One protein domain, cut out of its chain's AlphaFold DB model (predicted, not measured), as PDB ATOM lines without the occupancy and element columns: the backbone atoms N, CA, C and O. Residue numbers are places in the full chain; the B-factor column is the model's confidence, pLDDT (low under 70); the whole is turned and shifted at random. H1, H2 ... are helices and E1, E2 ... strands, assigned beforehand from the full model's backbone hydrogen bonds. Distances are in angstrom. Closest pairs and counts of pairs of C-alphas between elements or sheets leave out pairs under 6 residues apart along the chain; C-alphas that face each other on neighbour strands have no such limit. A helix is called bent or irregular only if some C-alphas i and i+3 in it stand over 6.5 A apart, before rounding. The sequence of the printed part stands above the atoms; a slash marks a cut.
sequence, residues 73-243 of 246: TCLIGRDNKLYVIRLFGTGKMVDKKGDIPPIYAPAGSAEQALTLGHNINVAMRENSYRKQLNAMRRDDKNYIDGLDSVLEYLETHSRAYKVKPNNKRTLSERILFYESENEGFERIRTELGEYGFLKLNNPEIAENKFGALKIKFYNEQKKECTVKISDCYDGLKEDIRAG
ATOM      1  N   THR A  73      54.769 -22.009  81.457       76.88
ATOM      2  CA  THR A  73      55.219 -21.091  82.510       76.88
ATOM      3  C   THR A  73      56.533 -20.430  82.088       76.88
ATOM      4  O   THR A  73      57.428 -21.102  81.578       76.88
ATOM      5  N   CYS A  74      56.654 -19.124  82.296       81.44
ATOM      6  CA  CYS A  74      57.845 -18.331  82.009       81.44
ATOM      7  C   CYS A  74      58.173 -17.458  83.223       81.44
ATOM      8  O   CYS A  74      57.263 -16.922  83.860       81.44
ATOM      9  N   LEU A  75      59.461 -17.296  83.536       86.25
ATOM     10  CA  LEU A  75      59.910 -16.305  84.510       86.25
ATOM     11  C   LEU A  75      60.543 -15.122  83.790       86.25
ATOM     12  O   LEU A  75      61.323 -15.300  82.857       86.25
ATOM     13  N   ILE A  76      60.208 -13.918  84.232       88.75
ATOM     14  CA  ILE A  76      60.695 -12.676  83.636       88.75
ATOM     15  C   ILE A  76      61.286 -11.823  84.752       88.75
ATOM     16  O   ILE A  76      60.585 -11.438  85.686       88.75
ATOM     17  N   GLY A  77      62.585 -11.550  84.658       88.56
ATOM     18  CA  GLY A  77      63.270 -10.549  85.463       88.56
ATOM     19  C   GLY A  77      63.178  -9.197  84.764       88.56
ATOM     20  O   GLY A  77      63.699  -9.055  83.657       88.56
ATOM     21  N   ARG A  78      62.516  -8.218  85.384       89.44
ATOM     22  CA  ARG A  78      62.384  -6.848  84.870       89.44
ATOM     23  C   ARG A  78      62.365  -5.865  86.036       89.44
ATOM     24  O   ARG A  78      61.686  -6.113  87.025       89.44
ATOM     25  N   ASP A  79      63.110  -4.768  85.922       87.38
ATOM     26  CA  ASP A  79      63.152  -3.687  86.920       87.38
ATOM     27  C   ASP A  79      63.420  -4.193  88.350       87.38
ATOM     28  O   ASP A  79      62.713  -3.845  89.297       87.38
ATOM     29  N   ASN A  80      64.418  -5.077  88.485       85.50
ATOM     30  CA  ASN A  80      64.802  -5.755  89.733       85.50
ATOM     31  C   ASN A  80      63.658  -6.535  90.402       85.50
ATOM     32  O   ASN A  80      63.677  -6.798  91.599       85.50
ATOM     33  N   LYS A  81      62.642  -6.927  89.633       89.25
ATOM     34  CA  LYS A  81      61.539  -7.769  90.092       89.25
ATOM     35  C   LYS A  81      61.515  -9.049  89.283       89.25
ATOM     36  O   LYS A  81      61.781  -9.049  88.081       89.25
ATOM     37  N   LEU A  82      61.165 -10.136  89.958       89.50
ATOM     38  CA  LEU A  82      60.989 -11.434  89.334       89.50
ATOM     39  C   LEU A  82      59.500 -11.770  89.257       89.50
ATOM     40  O   LEU A  82      58.799 -11.844  90.271       89.50
ATOM     41  N   TYR A  83      59.025 -11.981  88.037       89.00
ATOM     42  CA  TYR A  83      57.647 -12.333  87.734       89.00
ATOM     43  C   TYR A  83      57.574 -13.770  87.236       89.00
ATOM     44  O   TYR A  83      58.450 -14.220  86.500       89.00
ATOM     45  N   VAL A  84      56.509 -14.477  87.598       87.62
ATOM     46  CA  VAL A  84      56.140 -15.756  86.993       87.62
ATOM     47  C   VAL A  84      54.829 -15.553  86.259       87.62
ATOM     48  O   VAL A  84      53.828 -15.157  86.857       87.62
ATOM     49  N   ILE A  85      54.839 -15.840  84.965       86.31
ATOM     50  CA  ILE A  85      53.676 -15.721  84.101       86.31
ATOM     51  C   ILE A  85      53.392 -17.059  83.427       86.31
ATOM     52  O   ILE A  85      54.292 -17.747  82.943       86.31
ATOM     53  N   ARG A  86      52.121 -17.448  83.405       83.38
ATOM     54  CA  ARG A  86      51.648 -18.697  82.817       83.38
ATOM     55  C   ARG A  86      50.511 -18.423  81.847       83.38
ATOM     56  O   ARG A  86      49.520 -17.828  82.241       83.38
ATOM     57  N   LEU A  87      50.600 -18.898  80.608       81.69
ATOM     58  CA  LEU A  87      49.529 -18.708  79.623       81.69
ATOM     59  C   LEU A  87      48.525 -19.873  79.675       81.69
ATOM     60  O   LEU A  87      48.837 -21.001  79.261       81.69
ATOM     61  N   PHE A  88      47.304 -19.605  80.148       77.12
ATOM     62  CA  PHE A  88      46.215 -20.587  80.202       77.12
ATOM     63  C   PHE A  88      45.413 -20.662  78.909       77.12
ATOM     64  O   PHE A  88      45.050 -21.762  78.486       77.12
ATOM     65  N   GLY A  89      45.174 -19.524  78.263       74.38
ATOM     66  CA  GLY A  89      44.420 -19.454  77.018       74.38
ATOM     67  C   GLY A  89      44.382 -18.050  76.432       74.38
ATOM     68  O   GLY A  89      44.783 -17.096  77.086       74.38
ATOM     69  N   THR A  90      43.897 -17.926  75.202       75.44
ATOM     70  CA  THR A  90      43.766 -16.640  74.494       75.44
ATOM     71  C   THR A  90      42.378 -16.033  74.687       75.44
ATOM     72  O   THR A  90      41.407 -16.797  74.760       75.44
ATOM     73  N   GLY A  91      42.254 -14.701  74.626       61.50
ATOM     74  CA  GLY A  91      40.969 -13.983  74.738       61.50
ATOM     75  C   GLY A  91      39.874 -14.550  73.819       61.50
ATOM     76  O   GLY A  91      38.785 -14.895  74.268       61.50
ATOM     77  N   LYS A  92      40.233 -14.872  72.564       61.22
ATOM     78  CA  LYS A  92      39.335 -15.449  71.537       61.22
ATOM     79  C   LYS A  92      38.594 -16.742  71.927       61.22
ATOM     80  O   LYS A  92      37.602 -17.081  71.286       61.22
ATOM     81  N   MET A  93      39.093 -17.506  72.898       53.72
ATOM     82  CA  MET A  93      38.480 -18.758  73.384       53.72
ATOM     83  C   MET A  93      37.864 -18.607  74.772       53.72
ATOM     84  O   MET A  93      36.949 -19.336  75.134       53.72
ATOM     85  N   VAL A  94      38.360 -17.642  75.536       51.31
ATOM     86  CA  VAL A  94      37.790 -17.209  76.805       51.31
ATOM     87  C   VAL A  94      36.352 -16.711  76.614       51.31
ATOM     88  O   VAL A  94      35.496 -17.058  77.429       51.31
ATOM     89  N   ASP A  95      36.092 -16.007  75.509       51.38
ATOM     90  CA  ASP A  95      34.761 -15.501  75.153       51.38
ATOM     91  C   ASP A  95      33.897 -16.559  74.446       51.38
ATOM     92  O   ASP A  95      32.676 -16.532  74.539       51.38
ATOM     93  N   LYS A  96      34.521 -17.559  73.802       50.47
ATOM     94  CA  LYS A  96      33.830 -18.684  73.131       50.47
ATOM     95  C   LYS A  96      33.574 -19.902  74.019       50.47
ATOM     96  O   LYS A  96      32.971 -20.868  73.555       50.47
ATOM     97  N   LYS A  97      34.012 -19.886  75.283       46.50
ATOM     98  CA  LYS A  97      33.765 -20.965  76.262       46.50
ATOM     99  C   LYS A  97      32.272 -21.189  76.561       46.50
ATOM    100  O   LYS A  97      31.960 -22.129  77.284       46.50
ATOM    101  N   GLY A  98      31.382 -20.351  76.023       45.22
ATOM    102  CA  GLY A  98      29.937 -20.449  76.194       45.22
ATOM    103  C   GLY A  98      29.194 -21.360  75.214       45.22
ATOM    104  O   GLY A  98      28.143 -21.858  75.594       45.22
ATOM    105  N   ASP A  99      29.680 -21.612  73.993       51.62
ATOM    106  CA  ASP A  99      28.664 -21.873  72.961       51.62
ATOM    107  C   ASP A  99      28.254 -23.324  72.727       51.62
ATOM    108  O   ASP A  99      27.075 -23.525  72.463       51.62
ATOM    109  N   ILE A 100      29.116 -24.351  72.809       54.53
ATOM    110  CA  ILE A 100      28.618 -25.733  72.615       54.53
ATOM    111  C   ILE A 100      29.495 -26.787  73.322       54.53
ATOM    112  O   ILE A 100      30.613 -27.043  72.863       54.53
ATOM    113  N   PRO A 101      29.037 -27.405  74.429       57.50
ATOM    114  CA  PRO A 101      29.743 -28.515  75.064       57.50
ATOM    115  C   PRO A 101      29.601 -29.811  74.246       57.50
ATOM    116  O   PRO A 101      28.617 -29.979  73.523       57.50
ATOM    117  N   PRO A 102      30.549 -30.759  74.372       59.84
ATOM    118  CA  PRO A 102      30.381 -32.091  73.803       59.84
ATOM    119  C   PRO A 102      29.117 -32.749  74.369       59.84
ATOM    120  O   PRO A 102      28.892 -32.747  75.582       59.84
ATOM    121  N   ILE A 103      28.302 -33.327  73.489       62.78
ATOM    122  CA  ILE A 103      27.088 -34.044  73.884       62.78
ATOM    123  C   ILE A 103      27.466 -35.509  74.080       62.78
ATOM    124  O   ILE A 103      27.843 -36.197  73.129       62.78
ATOM    125  N   TYR A 104      27.392 -35.985  75.321       60.72
ATOM    126  CA  TYR A 104      27.664 -37.380  75.656       60.72
ATOM    127  C   TYR A 104      26.375 -38.197  75.551       60.72
ATOM    128  O   TYR A 104      25.490 -38.067  76.392       60.72
ATOM    129  N   ALA A 105      26.283 -39.041  74.523       66.31
ATOM    130  CA  ALA A 105      25.206 -40.014  74.356       66.31
ATOM    131  C   ALA A 105      25.690 -41.436  74.718       66.31
ATOM    132  O   ALA A 105      26.888 -41.720  74.583       66.31
ATOM    133  N   PRO A 106      24.792 -42.340  75.160       62.19
ATOM    134  CA  PRO A 106      25.128 -43.738  75.416       62.19
ATOM    135  C   PRO A 106      25.731 -44.415  74.180       62.19
ATOM    136  O   PRO A 106      25.280 -44.191  73.057       62.19
ATOM    137  N   ALA A 107      26.736 -45.267  74.385       57.91
ATOM    138  CA  ALA A 107      27.361 -45.999  73.290       57.91
ATOM    139  C   ALA A 107      26.342 -46.916  72.582       57.91
ATOM    140  O   ALA A 107      25.641 -47.685  73.236       57.91
ATOM    141  N   GLY A 108      26.278 -46.843  71.250       63.62
ATOM    142  CA  GLY A 108      25.381 -47.634  70.404       63.62
ATOM    143  C   GLY A 108      24.007 -47.009  70.135       63.62
ATOM    144  O   GLY A 108      23.201 -47.634  69.451       63.62
ATOM    145  N   SER A 109      23.716 -45.801  70.634       71.06
ATOM    146  CA  SER A 109      22.425 -45.143  70.387       71.06
ATOM    147  C   SER A 109      22.382 -44.384  69.052       71.06
ATOM    148  O   SER A 109      23.396 -43.895  68.549       71.06
ATOM    149  N   ALA A 110      21.179 -44.219  68.487       72.69
ATOM    150  CA  ALA A 110      20.960 -43.355  67.320       72.69
ATOM    151  C   ALA A 110      21.373 -41.896  67.604       72.69
ATOM    152  O   ALA A 110      21.929 -41.215  66.745       72.69
ATOM    153  N   GLU A 111      21.185 -41.442  68.843       69.31
ATOM    154  CA  GLU A 111      21.619 -40.128  69.322       69.31
ATOM    155  C   GLU A 111      23.149 -39.985  69.309       69.31
ATOM    156  O   GLU A 111      23.663 -38.915  68.981       69.31
ATOM    157  N   GLN A 112      23.901 -41.057  69.588       76.00
ATOM    158  CA  GLN A 112      25.358 -41.054  69.456       76.00
ATOM    159  C   GLN A 112      25.782 -40.846  68.000       76.00
ATOM    160  O   GLN A 112      26.674 -40.043  67.739       76.00
ATOM    161  N   ALA A 113      25.136 -41.520  67.046       69.81
ATOM    162  CA  ALA A 113      25.439 -41.358  65.623       69.81
ATOM    163  C   ALA A 113      25.137 -39.931  65.129       69.81
ATOM    164  O   ALA A 113      25.944 -39.340  64.411       69.81
ATOM    165  N   LEU A 114      24.019 -39.348  65.577       71.62
ATOM    166  CA  LEU A 114      23.617 -37.976  65.241       71.62
ATOM    167  C   LEU A 114      24.544 -36.917  65.859       71.62
ATOM    168  O   LEU A 114      24.810 -35.884  65.244       71.62
ATOM    169  N   THR A 115      25.078 -37.176  67.054       77.81
ATOM    170  CA  THR A 115      25.992 -36.259  67.759       77.81
ATOM    171  C   THR A 115      27.463 -36.473  67.400       77.81
ATOM    172  O   THR A 115      28.290 -35.597  67.663       77.81
ATOM    173  N   LEU A 116      27.815 -37.586  66.744       76.19
ATOM    174  CA  LEU A 116      29.199 -37.940  66.425       76.19
ATOM    175  C   LEU A 116      29.874 -36.883  65.544       76.19
ATOM    176  O   LEU A 116      30.951 -36.402  65.890       76.19
ATOM    177  N   GLY A 117      29.237 -36.475  64.441       77.38
ATOM    178  CA  GLY A 117      29.795 -35.458  63.541       77.38
ATOM    179  C   GLY A 117      30.031 -34.119  64.248       77.38
ATOM    180  O   GLY A 117      31.066 -33.476  64.062       77.38
ATOM    181  N   HIS A 118      29.109 -33.736  65.133       75.50
ATOM    182  CA  HIS A 118      29.249 -32.546  65.963       75.50
ATOM    183  C   HIS A 118      30.432 -32.663  66.938       75.50
ATOM    184  O   HIS A 118      31.303 -31.792  66.964       75.50
ATOM    185  N   ASN A 119      30.517 -33.768  67.678       72.25
ATOM    186  CA  ASN A 119      31.581 -34.016  68.649       72.25
ATOM    187  C   ASN A 119      32.968 -34.100  67.989       72.25
ATOM    188  O   ASN A 119      33.942 -33.584  68.540       72.25
ATOM    189  N   ILE A 120      33.068 -34.676  66.784       75.94
ATOM    190  CA  ILE A 120      34.306 -34.674  65.992       75.94
ATOM    191  C   ILE A 120      34.705 -33.232  65.646       75.94
ATOM    192  O   ILE A 120      35.865 -32.861  65.820       75.94
ATOM    193  N   ASN A 121      33.763 -32.392  65.208       76.06
ATOM    194  CA  ASN A 121      34.039 -30.987  64.898       76.06
ATOM    195  C   ASN A 121      34.502 -30.193  66.130       76.06
ATOM    196  O   ASN A 121      35.439 -29.393  66.027       76.06
ATOM    197  N   VAL A 122      33.897 -30.435  67.296       73.50
ATOM    198  CA  VAL A 122      34.332 -29.849  68.574       73.50
ATOM    199  C   VAL A 122      35.758 -30.299  68.909       73.50
ATOM    200  O   VAL A 122      36.628 -29.454  69.126       73.50
ATOM    201  N   ALA A 123      36.048 -31.601  68.841       69.62
ATOM    202  CA  ALA A 123      37.378 -32.145  69.121       69.62
ATOM    203  C   ALA A 123      38.454 -31.632  68.142       69.62
ATOM    204  O   ALA A 123      39.570 -31.299  68.553       69.62
ATOM    205  N   MET A 124      38.133 -31.514  66.848       73.19
ATOM    206  CA  MET A 124      39.033 -30.935  65.845       73.19
ATOM    207  C   MET A 124      39.353 -29.468  66.157       73.19
ATOM    208  O   MET A 124      40.518 -29.060  66.097       73.19
ATOM    209  N   ARG A 125      38.339 -28.684  66.544       74.38
ATOM    210  CA  ARG A 125      38.504 -27.283  66.947       74.38
ATOM    211  C   ARG A 125      39.377 -27.161  68.195       74.38
ATOM    212  O   ARG A 125      40.308 -26.355  68.200       74.38
ATOM    213  N   GLU A 126      39.131 -27.980  69.216       71.12
ATOM    214  CA  GLU A 126      39.954 -28.020  70.429       71.12
ATOM    215  C   GLU A 126      41.407 -28.397  70.130       71.12
ATOM    216  O   GLU A 126      42.332 -27.774  70.653       71.12
ATOM    217  N   ASN A 127      41.635 -29.389  69.267       69.19
ATOM    218  CA  ASN A 127      42.981 -29.817  68.900       69.19
ATOM    219  C   ASN A 127      43.737 -28.726  68.124       69.19
ATOM    220  O   ASN A 127      44.897 -28.437  68.423       69.19
ATOM    221  N   SER A 128      43.077 -28.071  67.161       73.12
ATOM    222  CA  SER A 128      43.646 -26.930  66.430       73.12
ATOM    223  C   SER A 128      44.014 -25.788  67.381       73.12
ATOM    224  O   SER A 128      45.129 -25.264  67.338       73.12
ATOM    225  N   TYR A 129      43.129 -25.475  68.327       76.44
ATOM    226  CA  TYR A 129      43.397 -24.471  69.347       76.44
ATOM    227  C   TYR A 129      44.569 -24.846  70.256       76.44
ATOM    228  O   TYR A 129      45.451 -24.023  70.489       76.44
ATOM    229  N   ARG A 130      44.647 -26.097  70.725       71.56
ATOM    230  CA  ARG A 130      45.796 -26.573  71.511       71.56
ATOM    231  C   ARG A 130      47.107 -26.413  70.744       71.56
ATOM    232  O   ARG A 130      48.100 -26.002  71.340       71.56
ATOM    233  N   LYS A 131      47.121 -26.684  69.433       74.50
ATOM    234  CA  LYS A 131      48.302 -26.454  68.585       74.50
ATOM    235  C   LYS A 131      48.683 -24.973  68.535       74.50
ATOM    236  O   LYS A 131      49.855 -24.660  68.735       74.50
ATOM    237  N   GLN A 132      47.716 -24.075  68.335       78.25
ATOM    238  CA  GLN A 132      47.951 -22.624  68.336       78.25
ATOM    239  C   GLN A 132      48.479 -22.133  69.689       78.25
ATOM    240  O   GLN A 132      49.504 -21.460  69.745       78.25
ATOM    241  N   LEU A 133      47.838 -22.537  70.786       77.69
ATOM    242  CA  LEU A 133      48.243 -22.175  72.142       77.69
ATOM    243  C   LEU A 133      49.656 -22.678  72.461       77.69
ATOM    244  O   LEU A 133      50.458 -21.963  73.054       77.69
ATOM    245  N   ASN A 134      49.992 -23.893  72.031       75.75
ATOM    246  CA  ASN A 134      51.337 -24.436  72.190       75.75
ATOM    247  C   ASN A 134      52.374 -23.699  71.336       75.75
ATOM    248  O   ASN A 134      53.519 -23.586  71.766       75.75
ATOM    249  N   ALA A 135      52.006 -23.185  70.159       78.62
ATOM    250  CA  ALA A 135      52.883 -22.318  69.375       78.62
ATOM    251  C   ALA A 135      53.115 -20.976  70.088       78.62
ATOM    252  O   ALA A 135      54.263 -20.566  70.240       78.62
ATOM    253  N   MET A 136      52.062 -20.354  70.631       79.38
ATOM    254  CA  MET A 136      52.188 -19.109  71.401       79.38
ATOM    255  C   MET A 136      53.063 -19.284  72.640       79.38
ATOM    256  O   MET A 136      53.957 -18.485  72.888       79.38
ATOM    257  N   ARG A 137      52.875 -20.390  73.371       78.25
ATOM    258  CA  ARG A 137      53.697 -20.764  74.531       78.25
ATOM    259  C   ARG A 137      55.169 -20.997  74.197       78.25
ATOM    260  O   ARG A 137      55.974 -21.055  75.118       78.25
ATOM    261  N   ARG A 138      55.548 -21.153  72.927       75.44
ATOM    262  CA  ARG A 138      56.955 -21.285  72.514       75.44
ATOM    263  C   ARG A 138      57.610 -19.950  72.229       75.44
ATOM    264  O   ARG A 138      58.805 -19.837  72.468       75.44
ATOM    265  N   ASP A 139      56.843 -18.962  71.807       82.19
ATOM    266  CA  ASP A 139      57.346 -17.622  71.545       82.19
ATOM    267  C   ASP A 139      57.440 -16.828  72.855       82.19
ATOM    268  O   ASP A 139      56.508 -16.801  73.661       82.19
ATOM    269  N   ASP A 140      58.613 -16.255  73.105       83.50
ATOM    270  CA  ASP A 140      58.890 -15.474  74.308       83.50
ATOM    271  C   ASP A 140      58.141 -14.145  74.275       83.50
ATOM    272  O   ASP A 140      57.667 -13.698  75.318       83.50
ATOM    273  N   LYS A 141      57.927 -13.578  73.080       87.12
ATOM    274  CA  LYS A 141      57.211 -12.316  72.899       87.12
ATOM    275  C   LYS A 141      55.812 -12.358  73.515       87.12
ATOM    276  O   LYS A 141      55.438 -11.438  74.225       87.12
ATOM    277  N   ASN A 142      55.094 -13.475  73.375       86.44
ATOM    278  CA  ASN A 142      53.756 -13.628  73.962       86.44
ATOM    279  C   ASN A 142      53.741 -13.565  75.498       86.44
ATOM    280  O   ASN A 142      52.714 -13.222  76.084       86.44
ATOM    281  N   TYR A 143      54.844 -13.920  76.165       87.25
ATOM    282  CA  TYR A 143      54.956 -13.773  77.619       87.25
ATOM    283  C   TYR A 143      55.367 -12.357  78.023       87.25
ATOM    284  O   TYR A 143      54.974 -11.918  79.098       87.25
ATOM    285  N   ILE A 144      56.120 -11.648  77.179       89.44
ATOM    286  CA  ILE A 144      56.454 -10.232  77.382       89.44
ATOM    287  C   ILE A 144      55.187  -9.387  77.240       89.44
ATOM    288  O   ILE A 144      54.796  -8.726  78.195       89.44
ATOM    289  N   ASP A 145      54.500  -9.509  76.104       90.25
ATOM    290  CA  ASP A 145      53.254  -8.794  75.814       90.25
ATOM    291  C   ASP A 145      52.173  -9.164  76.851       90.25
ATOM    292  O   ASP A 145      51.426  -8.318  77.341       90.25
ATOM    293  N   GLY A 146      52.127 -10.441  77.253       88.56
ATOM    294  CA  GLY A 146      51.254 -10.911  78.326       88.56
ATOM    295  C   GLY A 146      51.577 -10.299  79.691       88.56
ATOM    296  O   GLY A 146      50.658  -9.985  80.442       88.56
ATOM    297  N   LEU A 147      52.860 -10.109  80.023       91.50
ATOM    298  CA  LEU A 147      53.269  -9.443  81.260       91.50
ATOM    299  C   LEU A 147      52.856  -7.970  81.244       91.50
ATOM    300  O   LEU A 147      52.302  -7.509  82.236       91.50
ATOM    301  N   ASP A 148      53.080  -7.265  80.135       92.38
ATOM    302  CA  ASP A 148      52.694  -5.858  79.981       92.38
ATOM    303  C   ASP A 148      51.184  -5.689  80.188       92.38
ATOM    304  O   ASP A 148      50.752  -4.911  81.037       92.38
ATOM    305  N   SER A 149      50.392  -6.527  79.516       90.62
ATOM    306  CA  SER A 149      48.933  -6.527  79.627       90.62
ATOM    307  C   SER A 149      48.436  -6.854  81.043       90.62
ATOM    308  O   SER A 149      47.467  -6.266  81.525       90.62
ATOM    309  N   VAL A 150      49.096  -7.781  81.746       90.44
ATOM    310  CA  VAL A 150      48.764  -8.098  83.143       90.44
ATOM    311  C   VAL A 150      49.107  -6.933  84.073       90.44
ATOM    312  O   VAL A 150      48.322  -6.629  84.970       90.44
ATOM    313  N   LEU A 151      50.259  -6.287  83.889       91.06
ATOM    314  CA  LEU A 151      50.666  -5.154  84.719       91.06
ATOM    315  C   LEU A 151      49.727  -3.957  84.520       91.06
ATOM    316  O   LEU A 151      49.255  -3.417  85.516       91.06
ATOM    317  N   GLU A 152      49.367  -3.631  83.279       91.69
ATOM    318  CA  GLU A 152      48.381  -2.592  82.945       91.69
ATOM    319  C   GLU A 152      47.005  -2.879  83.575       91.69
ATOM    320  O   GLU A 152      46.379  -2.013  84.197       91.69
ATOM    321  N   TYR A 153      46.546  -4.134  83.510       89.06
ATOM    322  CA  TYR A 153      45.316  -4.544  84.190       89.06
ATOM    323  C   TYR A 153      45.398  -4.320  85.708       89.06
ATOM    324  O   TYR A 153      44.437  -3.869  86.331       89.06
ATOM    325  N   LEU A 154      46.542  -4.615  86.331       88.38
ATOM    326  CA  LEU A 154      46.731  -4.443  87.773       88.38
ATOM    327  C   LEU A 154      46.892  -2.982  88.208       88.38
ATOM    328  O   LEU A 154      46.586  -2.677  89.362       88.38
ATOM    329  N   GLU A 155      47.310  -2.079  87.321       87.44
ATOM    330  CA  GLU A 155      47.302  -0.636  87.591       87.44
ATOM    331  C   GLU A 155      45.873  -0.121  87.791       87.44
ATOM    332  O   GLU A 155      45.598   0.625  88.734       87.44
ATOM    333  N   THR A 156      44.939  -0.596  86.968       85.62
ATOM    334  CA  THR A 156      43.517  -0.228  87.045       85.62
ATOM    335  C   THR A 156      42.734  -1.063  88.068       85.62
ATOM    336  O   THR A 156      41.753  -0.588  88.639       85.62
ATOM    337  N   HIS A 157      43.195  -2.282  88.375       83.69
ATOM    338  CA  HIS A 157      42.517  -3.241  89.256       83.69
ATOM    339  C   HIS A 157      43.421  -3.751  90.390       83.69
ATOM    340  O   HIS A 157      43.484  -4.948  90.670       83.69
ATOM    341  N   SER A 158      44.087  -2.848  91.113       71.88
ATOM    342  CA  SER A 158      45.082  -3.192  92.151       71.88
ATOM    343  C   SER A 158      44.600  -4.162  93.244       71.88
ATOM    344  O   SER A 158      45.394  -4.909  93.817       71.88
ATOM    345  N   ARG A 159      43.290  -4.211  93.531       74.06
ATOM    346  CA  ARG A 159      42.692  -5.141  94.514       74.06
ATOM    347  C   ARG A 159      42.489  -6.568  93.990       74.06
ATOM    348  O   ARG A 159      42.179  -7.443  94.804       74.06
ATOM    349  N   ALA A 160      42.629  -6.788  92.683       72.12
ATOM    350  CA  ALA A 160      42.407  -8.076  92.026       72.12
ATOM    351  C   ALA A 160      43.554  -9.072  92.247       72.12
ATOM    352  O   ALA A 160      43.360 -10.262  92.039       72.12
ATOM    353  N   TYR A 161      44.722  -8.612  92.699       80.50
ATOM    354  CA  TYR A 161      45.881  -9.470  92.930       80.50
ATOM    355  C   TYR A 161      46.042  -9.830  94.409       80.50
ATOM    356  O   TYR A 161      46.358  -8.958  95.224       80.50
ATOM    357  N   LYS A 162      45.803 -11.101  94.778       76.31
ATOM    358  CA  LYS A 162      45.965 -11.581  96.162       76.31
ATOM    359  C   LYS A 162      46.457 -13.026  96.225       76.31
ATOM    360  O   LYS A 162      45.679 -13.978  96.161       76.31
ATOM    361  N   VAL A 163      47.737 -13.206  96.542       76.81
ATOM    362  CA  VAL A 163      48.315 -14.552  96.674       76.81
ATOM    363  C   VAL A 163      48.072 -15.136  98.071       76.81
ATOM    364  O   VAL A 163      48.423 -14.542  99.097       76.81
ATOM    365  N   LYS A 164      47.497 -16.347  98.136       74.56
ATOM    366  CA  LYS A 164      47.258 -17.058  99.405       74.56
ATOM    367  C   LYS A 164      48.575 -17.568 100.033       74.56
ATOM    368  O   LYS A 164      49.310 -18.319  99.378       74.56
ATOM    369  N   PRO A 165      48.836 -17.256 101.320       75.88
ATOM    370  CA  PRO A 165      50.033 -17.705 102.029       75.88
ATOM    371  C   PRO A 165      50.020 -19.207 102.315       75.88
ATOM    372  O   PRO A 165      48.957 -19.832 102.358       75.88
ATOM    373  N   ASN A 166      51.202 -19.777 102.573       72.56
ATOM    374  CA  ASN A 166      51.377 -21.222 102.763       72.56
ATOM    375  C   ASN A 166      50.489 -21.809 103.879       72.56
ATOM    376  O   ASN A 166      49.972 -22.915 103.749       72.56
ATOM    377  N   ASN A 167      50.276 -21.065 104.965       67.81
ATOM    378  CA  ASN A 167      49.520 -21.517 106.139       67.81
ATOM    379  C   ASN A 167      47.993 -21.551 105.948       67.81
ATOM    380  O   ASN A 167      47.302 -22.186 106.738       67.81
ATOM    381  N   LYS A 168      47.461 -20.893 104.912       69.31
ATOM    382  CA  LYS A 168      46.022 -20.876 104.593       69.31
ATOM    383  C   LYS A 168      45.632 -21.906 103.530       69.31
ATOM    384  O   LYS A 168      44.512 -21.873 103.028       69.31
ATOM    385  N   ARG A 169      46.564 -22.792 103.175       68.06
ATOM    386  CA  ARG A 169      46.400 -23.841 102.169       68.06
ATOM    387  C   ARG A 169      45.868 -25.128 102.811       68.06
ATOM    388  O   ARG A 169      46.420 -25.623 103.803       68.06
ATOM    389  N   THR A 170      44.804 -25.676 102.238       64.56
ATOM    390  CA  THR A 170      44.192 -26.952 102.640       64.56
ATOM    391  C   THR A 170      45.125 -28.140 102.355       64.56
ATOM    392  O   THR A 170      46.154 -27.997 101.694       64.56
ATOM    393  N   LEU A 171      44.809 -29.319 102.906       57.16
ATOM    394  CA  LEU A 171      45.612 -30.538 102.727       57.16
ATOM    395  C   LEU A 171      45.566 -31.056 101.277       57.16
ATOM    396  O   LEU A 171      46.591 -31.470 100.744       57.16
ATOM    397  N   SER A 172      44.394 -30.998 100.637       53.59
ATOM    398  CA  SER A 172      44.201 -31.364  99.227       53.59
ATOM    399  C   SER A 172      45.004 -30.450  98.312       53.59
ATOM    400  O   SER A 172      45.735 -30.942  97.455       53.59
ATOM    401  N   GLU A 173      44.951 -29.139  98.560       50.06
ATOM    402  CA  GLU A 173      45.806 -28.187  97.867       50.06
ATOM    403  C   GLU A 173      47.291 -28.515  98.184       50.06
ATOM    404  O   GLU A 173      48.079 -28.661  97.271       50.06
ATOM    405  N   ARG A 174      47.707 -28.803  99.437       52.69
ATOM    406  CA  ARG A 174      49.085 -29.269  99.802       52.69
ATOM    407  C   ARG A 174      49.600 -30.473  99.037       52.69
ATOM    408  O   ARG A 174      50.769 -30.465  98.659       52.69
ATOM    409  N   ILE A 175      48.768 -31.469  98.789       45.59
ATOM    410  CA  ILE A 175      49.160 -32.662  98.035       45.59
ATOM    411  C   ILE A 175      49.243 -32.340  96.534       45.59
ATOM    412  O   ILE A 175      50.193 -32.754  95.870       45.59
ATOM    413  N   LEU A 176      48.327 -31.519  96.011       41.25
ATOM    414  CA  LEU A 176      48.348 -31.031  94.625       41.25
ATOM    415  C   LEU A 176      49.474 -30.000  94.362       41.25
ATOM    416  O   LEU A 176      49.999 -29.945  93.245       41.25
ATOM    417  N   PHE A 177      49.924 -29.258  95.383       47.22
ATOM    418  CA  PHE A 177      51.016 -28.269  95.347       47.22
ATOM    419  C   PHE A 177      52.392 -28.909  95.117       47.22
ATOM    420  O   PHE A 177      53.301 -28.243  94.620       47.22
ATOM    421  N   TYR A 178      52.591 -30.186  95.474       38.62
ATOM    422  CA  TYR A 178      53.880 -30.857  95.257       38.62
ATOM    423  C   TYR A 178      54.127 -31.229  93.786       38.62
ATOM    424  O   TYR A 178      55.289 -31.419  93.401       38.62
ATOM    425  N   GLU A 179      53.077 -31.264  92.959       41.06
ATOM    426  CA  GLU A 179      53.144 -31.717  91.563       41.06
ATOM    427  C   GLU A 179      52.561 -30.740  90.531       41.06
ATOM    428  O   GLU A 179      52.856 -30.889  89.344       41.06
ATOM    429  N   SER A 180      51.771 -29.734  90.932       40.03
ATOM    430  CA  SER A 180      51.101 -28.829  89.991       40.03
ATOM    431  C   SER A 180      51.591 -27.378  90.095       40.03
ATOM    432  O   SER A 180      51.395 -26.681  91.085       40.03
ATOM    433  N   GLU A 181      52.183 -26.873  89.011       47.88
ATOM    434  CA  GLU A 181      52.564 -25.458  88.821       47.88
ATOM    435  C   GLU A 181      51.339 -24.538  88.634       47.88
ATOM    436  O   GLU A 181      51.379 -23.574  87.875       47.88
ATOM    437  N   ASN A 182      50.185 -24.885  89.205       44.97
ATOM    438  CA  ASN A 182      48.917 -24.193  88.970       44.97
ATOM    439  C   ASN A 182      48.405 -23.434  90.189       44.97
ATOM    440  O   ASN A 182      47.540 -22.573  90.057       44.97
ATOM    441  N   GLU A 183      48.920 -23.747  91.369       50.62
ATOM    442  CA  GLU A 183      48.290 -23.319  92.603       50.62
ATOM    443  C   GLU A 183      49.173 -22.276  93.306       50.62
ATOM    444  O   GLU A 183      50.305 -22.535  93.719       50.62
ATOM    445  N   GLY A 184      48.639 -21.056  93.400       55.34
ATOM    446  CA  GLY A 184      49.322 -19.858  93.895       55.34
ATOM    447  C   GLY A 184      49.222 -18.688  92.919       55.34
ATOM    448  O   GLY A 184      49.177 -17.549  93.367       55.34
ATOM    449  N   PHE A 185      49.127 -18.972  91.617       68.38
ATOM    450  CA  PHE A 185      48.914 -17.959  90.588       68.38
ATOM    451  C   PHE A 185      47.568 -17.266  90.767       68.38
ATOM    452  O   PHE A 185      46.534 -17.929  90.867       68.38
ATOM    453  N   GLU A 186      47.588 -15.940  90.736       77.44
ATOM    454  CA  GLU A 186      46.372 -15.177  90.509       77.44
ATOM    455  C   GLU A 186      45.982 -15.332  89.040       77.44
ATOM    456  O   GLU A 186      46.836 -15.219  88.155       77.44
ATOM    457  N   ARG A 187      44.705 -15.611  88.771       80.31
ATOM    458  CA  ARG A 187      44.217 -15.671  87.392       80.31
ATOM    459  C   ARG A 187      43.779 -14.290  86.958       80.31
ATOM    460  O   ARG A 187      42.818 -13.744  87.486       80.31
ATOM    461  N   ILE A 188      44.464 -13.764  85.958       83.75
ATOM    462  CA  ILE A 188      44.209 -12.445  85.404       83.75
ATOM    463  C   ILE A 188      43.779 -12.632  83.957       83.75
ATOM    464  O   ILE A 188      44.488 -13.235  83.149       83.75
ATOM    465  N   ARG A 189      42.575 -12.155  83.648       84.31
ATOM    466  CA  ARG A 189      42.041 -12.141  82.293       84.31
ATOM    467  C   ARG A 189      42.286 -10.758  81.708       84.31
ATOM    468  O   ARG A 189      41.799  -9.774  82.251       84.31
ATOM    469  N   THR A 190      43.017 -10.721  80.608       84.88
ATOM    470  CA  THR A 190      43.271  -9.519  79.819       84.88
ATOM    471  C   THR A 190      42.737  -9.707  78.400       84.88
ATOM    472  O   THR A 190      42.245 -10.784  78.050       84.88
ATOM    473  N   GLU A 191      42.846  -8.677  77.563       81.56
ATOM    474  CA  GLU A 191      42.454  -8.749  76.149       81.56
ATOM    475  C   GLU A 191      43.260  -9.802  75.368       81.56
ATOM    476  O   GLU A 191      42.738 -10.474  74.474       81.56
ATOM    477  N   LEU A 192      44.531 -10.000  75.738       82.62
ATOM    478  CA  LEU A 192      45.418 -10.963  75.085       82.62
ATOM    479  C   LEU A 192      45.119 -12.409  75.515       82.62
ATOM    480  O   LEU A 192      45.237 -13.345  74.712       82.62
ATOM    481  N   GLY A 193      44.675 -12.622  76.755       83.00
ATOM    482  CA  GLY A 193      44.467 -13.972  77.266       83.00
ATOM    483  C   GLY A 193      44.135 -14.097  78.744       83.00
ATOM    484  O   GLY A 193      44.006 -13.134  79.488       83.00
ATOM    485  N   GLU A 194      43.989 -15.349  79.168       84.25
ATOM    486  CA  GLU A 194      43.933 -15.734  80.575       84.25
ATOM    487  C   GLU A 194      45.340 -16.147  81.010       84.25
ATOM    488  O   GLU A 194      45.904 -17.126  80.501       84.25
ATOM    489  N   TYR A 195      45.887 -15.404  81.965       85.19
ATOM    490  CA  TYR A 195      47.224 -15.596  82.496       85.19
ATOM    491  C   TYR A 195      47.169 -15.976  83.973       85.19
ATOM    492  O   TYR A 195      46.378 -15.447  84.746       85.19
ATOM    493  N   GLY A 196      48.030 -16.902  84.376       84.75
ATOM    494  CA  GLY A 196      48.427 -17.064  85.766       84.75
ATOM    495  C   GLY A 196      49.580 -16.123  86.054       84.75
ATOM    496  O   GLY A 196      50.568 -16.142  85.324       84.75
ATOM    497  N   PHE A 197      49.474 -15.332  87.112       86.94
ATOM    498  CA  PHE A 197      50.487 -14.352  87.477       86.94
ATOM    499  C   PHE A 197      50.940 -14.494  88.934       86.94
ATOM    500  O   PHE A 197      50.130 -14.703  89.839       86.94
ATOM    501  N   LEU A 198      52.251 -14.373  89.145       87.25
ATOM    502  CA  LEU A 198      52.894 -14.232  90.447       87.25
ATOM    503  C   LEU A 198      53.998 -13.182  90.366       87.25
ATOM    504  O   LEU A 198      54.869 -13.238  89.502       87.25
ATOM    505  N   LYS A 199      54.021 -12.286  91.344       89.38
ATOM    506  CA  LYS A 199      55.152 -11.416  91.647       89.38
ATOM    507  C   LYS A 199      55.920 -12.003  92.829       89.38
ATOM    508  O   LYS A 199      55.375 -12.116  93.927       89.38
ATOM    509  N   LEU A 200      57.179 -12.376  92.611       88.12
ATOM    510  CA  LEU A 200      58.037 -12.945  93.645       88.12
ATOM    511  C   LEU A 200      58.783 -11.811  94.354       88.12
ATOM    512  O   LEU A 200      59.843 -11.393  93.898       88.12
ATOM    513  N   ASN A 201      58.218 -11.279  95.442       87.38
ATOM    514  CA  ASN A 201      58.919 -10.274  96.247       87.38
ATOM    515  C   ASN A 201      59.957 -10.969  97.141       87.38
ATOM    516  O   ASN A 201      59.589 -11.862  97.913       87.38
ATOM    517  N   ASN A 202      61.213 -10.537  97.039       88.00
ATOM    518  CA  ASN A 202      62.375 -11.046  97.772       88.00
ATOM    519  C   ASN A 202      62.494 -12.575  97.634       88.00
ATOM    520  O   ASN A 202      62.293 -13.308  98.608       88.00
ATOM    521  N   PRO A 203      62.704 -13.080  96.404       88.19
ATOM    522  CA  PRO A 203      62.756 -14.506  96.154       88.19
ATOM    523  C   PRO A 203      64.018 -15.123  96.766       88.19
ATOM    524  O   PRO A 203      65.126 -14.650  96.535       88.19
ATOM    525  N   GLU A 204      63.859 -16.244  97.463       88.94
ATOM    526  CA  GLU A 204      64.954 -17.024  98.042       88.94
ATOM    527  C   GLU A 204      64.858 -18.495  97.633       88.94
ATOM    528  O   GLU A 204      63.775 -19.084  97.566       88.94
ATOM    529  N   ILE A 205      66.004 -19.130  97.382       86.25
ATOM    530  CA  ILE A 205      66.046 -20.560  97.059       86.25
ATOM    531  C   ILE A 205      65.897 -21.366  98.350       86.25
ATOM    532  O   ILE A 205      66.813 -21.427  99.163       86.25
ATOM    533  N   ALA A 206      64.758 -22.037  98.503       83.25
ATOM    534  CA  ALA A 206      64.460 -22.859  99.672       83.25
ATOM    535  C   ALA A 206      64.882 -24.320  99.506       83.25
ATOM    536  O   ALA A 206      65.244 -24.979 100.475       83.25
ATOM    537  N   GLU A 207      64.791 -24.849  98.288       81.56
ATOM    538  CA  GLU A 207      65.155 -26.230  97.983       81.56
ATOM    539  C   GLU A 207      65.595 -26.333  96.523       81.56
ATOM    540  O   GLU A 207      64.980 -25.744  95.632       81.56
ATOM    541  N   ASN A 208      66.654 -27.099  96.271       77.31
ATOM    542  CA  ASN A 208      67.191 -27.333  94.936       77.31
ATOM    543  C   ASN A 208      67.375 -28.839  94.737       77.31
ATOM    544  O   ASN A 208      68.331 -29.422  95.244       77.31
ATOM    545  N   LYS A 209      66.442 -29.463  94.017       71.81
ATOM    546  CA  LYS A 209      66.493 -30.881  93.644       71.81
ATOM    547  C   LYS A 209      66.709 -31.010  92.140       71.81
ATOM    548  O   LYS A 209      66.448 -30.083  91.375       71.81
ATOM    549  N   PHE A 210      67.197 -32.169  91.702       65.19
ATOM    550  CA  PHE A 210      67.438 -32.429  90.284       65.19
ATOM    551  C   PHE A 210      66.150 -32.193  89.474       65.19
ATOM    552  O   PHE A 210      65.139 -32.856  89.700       65.19
ATOM    553  N   GLY A 211      66.170 -31.200  88.581       63.66
ATOM    554  CA  GLY A 211      65.012 -30.822  87.767       63.66
ATOM    555  C   GLY A 211      63.894 -30.058  88.491       63.66
ATOM    556  O   GLY A 211      62.827 -29.905  87.907       63.66
ATOM    557  N   ALA A 212      64.085 -29.562  89.721       71.31
ATOM    558  CA  ALA A 212      63.091 -28.720  90.393       71.31
ATOM    559  C   ALA A 212      63.714 -27.716  91.377       71.31
ATOM    560  O   ALA A 212      64.512 -28.076  92.244       71.31
ATOM    561  N   LEU A 213      63.279 -26.460  91.286       75.81
ATOM    562  CA  LEU A 213      63.654 -25.379  92.193       75.81
ATOM    563  C   LEU A 213      62.437 -24.958  93.018       75.81
ATOM    564  O   LEU A 213      61.379 -24.667  92.463       75.81
ATOM    565  N   LYS A 214      62.579 -24.901  94.341       80.62
ATOM    566  CA  LYS A 214      61.572 -24.321  95.231       80.62
ATOM    567  C   LYS A 214      62.021 -22.926  95.638       80.62
ATOM    568  O   LYS A 214      63.061 -22.777  96.280       80.62
ATOM    569  N   ILE A 215      61.221 -21.929  95.284       82.19
ATOM    570  CA  ILE A 215      61.455 -20.526  95.619       82.19
ATOM    571  C   ILE A 215      60.480 -20.118  96.724       82.19
ATOM    572  O   ILE A 215      59.270 -20.336  96.611       82.19
ATOM    573  N   LYS A 216      61.015 -19.539  97.796       87.31
ATOM    574  CA  LYS A 216      60.267 -18.806  98.820       87.31
ATOM    575  C   LYS A 216      60.167 -17.342  98.420       87.31
ATOM    576  O   LYS A 216      61.099 -16.812  97.833       87.31
ATOM    577  N   PHE A 217      59.042 -16.711  98.719       88.25
ATOM    578  CA  PHE A 217      58.823 -15.286  98.476       88.25
ATOM    579  C   PHE A 217      57.763 -14.745  99.437       88.25
ATOM    580  O   PHE A 217      57.036 -15.516 100.071       88.25
ATOM    581  N   TYR A 218      57.632 -13.425  99.513       86.25
ATOM    582  CA  TYR A 218      56.608 -12.770 100.320       86.25
ATOM    583  C   TYR A 218      55.475 -12.225  99.447       86.25
ATOM    584  O   TYR A 218      55.711 -11.582  98.423       86.25
ATOM    585  N   ASN A 219      54.228 -12.457  99.859       83.88
ATOM    586  CA  ASN A 219      53.074 -11.828  99.213       83.88
ATOM    587  C   ASN A 219      52.907 -10.356  99.639       83.88
ATOM    588  O   ASN A 219      53.664  -9.822 100.452       83.88
ATOM    589  N   GLU A 220      51.851  -9.720  99.141       81.38
ATOM    590  CA  GLU A 220      51.498  -8.315  99.396       81.38
ATOM    591  C   GLU A 220      51.274  -8.026 100.894       81.38
ATOM    592  O   GLU A 220      51.428  -6.899 101.351       81.38
ATOM    593  N   GLN A 221      50.937  -9.056 101.679       83.06
ATOM    594  CA  GLN A 221      50.733  -8.987 103.130       83.06
ATOM    595  C   GLN A 221      51.983  -9.372 103.937       83.06
ATOM    596  O   GLN A 221      51.864  -9.638 105.134       83.06
ATOM    597  N   LYS A 222      53.160  -9.457 103.300       84.38
ATOM    598  CA  LYS A 222      54.425  -9.909 103.906       84.38
ATOM    599  C   LYS A 222      54.351 -11.312 104.523       84.38
ATOM    600  O   LYS A 222      55.025 -11.607 105.506       84.38
ATOM    601  N   LYS A 223      53.530 -12.200 103.958       83.00
ATOM    602  CA  LYS A 223      53.423 -13.598 104.396       83.00
ATOM    603  C   LYS A 223      54.184 -14.517 103.453       83.00
ATOM    604  O   LYS A 223      54.097 -14.364 102.234       83.00
ATOM    605  N   GLU A 224      54.882 -15.491 104.035       83.69
ATOM    606  CA  GLU A 224      55.680 -16.460 103.284       83.69
ATOM    607  C   GLU A 224      54.791 -17.305 102.356       83.69
ATOM    608  O   GLU A 224      53.774 -17.894 102.751       83.69
ATOM    609  N   CYS A 225      55.214 -17.363 101.100       82.31
ATOM    610  CA  CYS A 225      54.657 -18.169 100.033       82.31
ATOM    611  C   CYS A 225      55.770 -19.010  99.410       82.31
ATOM    612  O   CYS A 225      56.949 -18.663  99.462       82.31
ATOM    613  N   THR A 226      55.396 -20.136  98.810       79.44
ATOM    614  CA  THR A 226      56.329 -20.959  98.037       79.44
ATOM    615  C   THR A 226      55.772 -21.262  96.660       79.44
ATOM    616  O   THR A 226      54.570 -21.494  96.504       79.44
ATOM    617  N   VAL A 227      56.668 -21.271  95.676       77.38
ATOM    618  CA  VAL A 227      56.414 -21.760  94.322       77.38
ATOM    619  C   VAL A 227      57.470 -22.804  93.973       77.38
ATOM    620  O   VAL A 227      58.656 -22.637  94.262       77.38
ATOM    621  N   LYS A 228      57.030 -23.916  93.391       75.81
ATOM    622  CA  LYS A 228      57.910 -24.953  92.855       75.81
ATOM    623  C   LYS A 228      57.927 -24.814  91.342       75.81
ATOM    624  O   LYS A 228      56.876 -24.728  90.718       75.81
ATOM    625  N   ILE A 229      59.124 -24.791  90.786       73.00
ATOM    626  CA  ILE A 229      59.372 -24.590  89.369       73.00
ATOM    627  C   ILE A 229      60.122 -25.819  88.864       73.00
ATOM    628  O   ILE A 229      61.222 -26.118  89.337       73.00
ATOM    629  N   SER A 230      59.503 -26.553  87.946       66.12
ATOM    630  CA  SER A 230      60.075 -27.762  87.353       66.12
ATOM    631  C   SER A 230      60.966 -27.399  86.167       66.12
ATOM    632  O   SER A 230      60.732 -26.392  85.508       66.12
ATOM    633  N   ASP A 231      61.960 -28.240  85.882       62.31
ATOM    634  CA  ASP A 231      62.933 -28.085  84.797       62.31
ATOM    635  C   ASP A 231      63.709 -26.752  84.918       62.31
ATOM    636  O   ASP A 231      63.371 -25.736  84.322       62.31
ATOM    637  N   CYS A 232      64.747 -26.754  85.765       55.69
ATOM    638  CA  CYS A 232      65.525 -25.560  86.113       55.69
ATOM    639  C   CYS A 232      66.061 -24.809  84.887       55.69
ATOM    640  O   CYS A 232      66.562 -25.399  83.935       55.69
ATOM    641  N   TYR A 233      65.992 -23.489  84.993       64.12
ATOM    642  CA  TYR A 233      66.357 -22.518  83.986       64.12
ATOM    643  C   TYR A 233      67.819 -22.110  84.179       64.12
ATOM    644  O   TYR A 233      68.191 -21.733  85.295       64.12
ATOM    645  N   ASP A 234      68.631 -22.177  83.126       62.22
ATOM    646  CA  ASP A 234      70.032 -21.748  83.184       62.22
ATOM    647  C   ASP A 234      70.112 -20.263  83.595       62.22
ATOM    648  O   ASP A 234      69.401 -19.421  83.044       62.22
ATOM    649  N   GLY A 235      70.930 -19.935  84.602       72.81
ATOM    650  CA  GLY A 235      71.160 -18.563  85.077       72.81
ATOM    651  C   GLY A 235      70.177 -18.035  86.132       72.81
ATOM    652  O   GLY A 235      70.499 -17.085  86.844       72.81
ATOM    653  N   LEU A 236      68.987 -18.636  86.292       81.62
ATOM    654  CA  LEU A 236      67.992 -18.161  87.272       81.62
ATOM    655  C   LEU A 236      68.491 -18.315  88.715       81.62
ATOM    656  O   LEU A 236      68.215 -17.475  89.570       81.62
ATOM    657  N   LYS A 237      69.201 -19.410  89.007       81.38
ATOM    658  CA  LYS A 237      69.677 -19.706  90.366       81.38
ATOM    659  C   LYS A 237      70.757 -18.718  90.785       81.38
ATOM    660  O   LYS A 237      70.760 -18.261  91.924       81.38
ATOM    661  N   GLU A 238      71.658 -18.421  89.863       83.88
ATOM    662  CA  GLU A 238      72.754 -17.475  90.011       83.88
ATOM    663  C   GLU A 238      72.195 -16.069  90.227       83.88
ATOM    664  O   GLU A 238      72.583 -15.406  91.182       83.88
ATOM    665  N   ASP A 239      71.209 -15.670  89.423       85.75
ATOM    666  CA  ASP A 239      70.596 -14.345  89.503       85.75
ATOM    667  C   ASP A 239      69.802 -14.134  90.808       85.75
ATOM    668  O   ASP A 239      69.877 -13.060  91.407       85.75
ATOM    669  N   ILE A 240      69.100 -15.163  91.309       84.19
ATOM    670  CA  ILE A 240      68.449 -15.106  92.631       84.19
ATOM    671  C   ILE A 240      69.494 -15.041  93.754       84.19
ATOM    672  O   ILE A 240      69.368 -14.225  94.662       84.19
ATOM    673  N   ARG A 241      70.547 -15.869  93.701       84.06
ATOM    674  CA  ARG A 241      71.622 -15.868  94.714       84.06
ATOM    675  C   ARG A 241      72.415 -14.566  94.743       84.06
ATOM    676  O   ARG A 241      72.890 -14.180  95.804       84.06
ATOM    677  N   ALA A 242      72.550 -13.906  93.597       83.88
ATOM    678  CA  ALA A 242      73.185 -12.601  93.476       83.88
ATOM    679  C   ALA A 242      72.310 -11.452  94.011       83.88
ATOM    680  O   ALA A 242      72.748 -10.305  93.996       83.88
ATOM    681  N   GLY A 243      71.083 -11.732  94.470       79.88
ATOM    682  CA  GLY A 243      70.198 -10.719  95.039       79.88
ATOM    683  C   GLY A 243      69.666  -9.722  94.008       79.88
ATOM    684  O   GLY A 243      69.234  -8.634  94.384       79.88
TER     685      GLY A 243
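This is residues 73 to 243 of the 246 residues of an uncharacterized protein of Butyrivibrio sp. X503 (UniProt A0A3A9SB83). A strongly twisted sheet of six strands makes the body, folded over where the long strand E4 turns sharply between the E1, E2, E3 part and the E5, E6 part, while a long arm sticks out from the body. The arm goes out as the loop of residues 95 to 109 and comes back as the long helix H2; H3 and the small H5 pack on one face of the sheet, and the short H4 lies off the sheet. The printed part has 171 residues, with five named helices and six named strands, of mixed class; along the chain E1 and E2 come first, then the helices H1 to H4, then the strands E3 to E6, and H5 last; the sheet is branched, E4 having three neighbours, and its neighbour pairs, E1 and E2, E2 and E4, E3 and E4, E4 and E5, E5 and E6, are antiparallel. The whole is loose, with a radius of gyration of the C-alphas of 19.5 A, and elongated, spanning 65 by 34 by 33 A.

The sheet branches at E4, residues 193 to 209, which bends by 102 degrees at residue 204. On one side of E4 lies E2, residues 81 to 90, with N 196 and O 86 at 2.8 A. On the other side lie E3, residues 186 to 189, with N 188 and O 195 at 2.8 A, and E5, residues 212 to 218, with N 204 and O 216 at 2.8 A. The edge strand E1, residues 73 to 78, forms a hairpin with E2, which itself bends by 53 degrees at residue 87; N 76 and O 83 are 2.9 A apart. The edge strand E6, residues 224 to 230, forms a hairpin with E5, with N 215 and O 227 at 2.9 A. E3, E4, E5 and E6 form a meander, each strand the antiparallel neighbour of the one before. H3, residues 141 to 156, is on the sheet; its closest C-alphas to E2 are those of Tyr 143 and Ile 85, 6.9 A apart. H5, residues 236 to 241, is on the same face at a height over the sheet of 7.2 A. It is only just over none of the strands, with 2 of its 6 C-alphas falling on E4; the closest C-alphas of H5 and E4 are those of Ile 240 and Glu 204, 6.7 A apart. H2, residues 110 to 136, only grazes the sheet, with its residues 129 to 136; the closest C-alphas of H2 and E2 are those of Leu 133 and Gly 89, 6.8 A apart. H2 and H3 are close but not clearly touching, the C-alphas of Met 136 and Asn 142 being 6.2 A apart, and their lines are about perpendicular at 87 degrees. H1, residues 91 to 94, only grazes the sheet. H4, residues 171 to 177, is not on the sheet and is apart from H5. Each O i to N i+4 pair is within hydrogen-bond range in H3, H4 and H5, and 21 of 23 are in H2; H1 is too short for such a pair.

E4 measures 32.2 A from first to last C-alpha, E2 25.3 A, E6 20.0 A, E5 19.9 A, E1 16.1 A and E3 9.8 A. E1 begins at C-alpha 73, (55.219, -21.091, 82.510). H2 measures 39.7 A and begins at C-alpha 110, (20.960, -43.355, 67.320). It has a kink of 37 degrees near residue 117 and is only just irregular: C-alphas 114 and 117 are 6.9 A apart. H3 measures 23.1 A, H4 9.4 A, H5 8.6 A and H1 5.0 A. H5 ends at C-alpha 241, (71.622, -15.868, 94.714).

The two C-alphas farthest apart are those of Ala 110 and Ala 242, at 66.0 A. The printed part has no cut. The links H1 to H2, of 15 residues, and H3 to H4, of 14, are long. The mean pLDDT of the printed part is 74.7; 48 residues are under 70, among them residues 91 to 108 and 167 to 185.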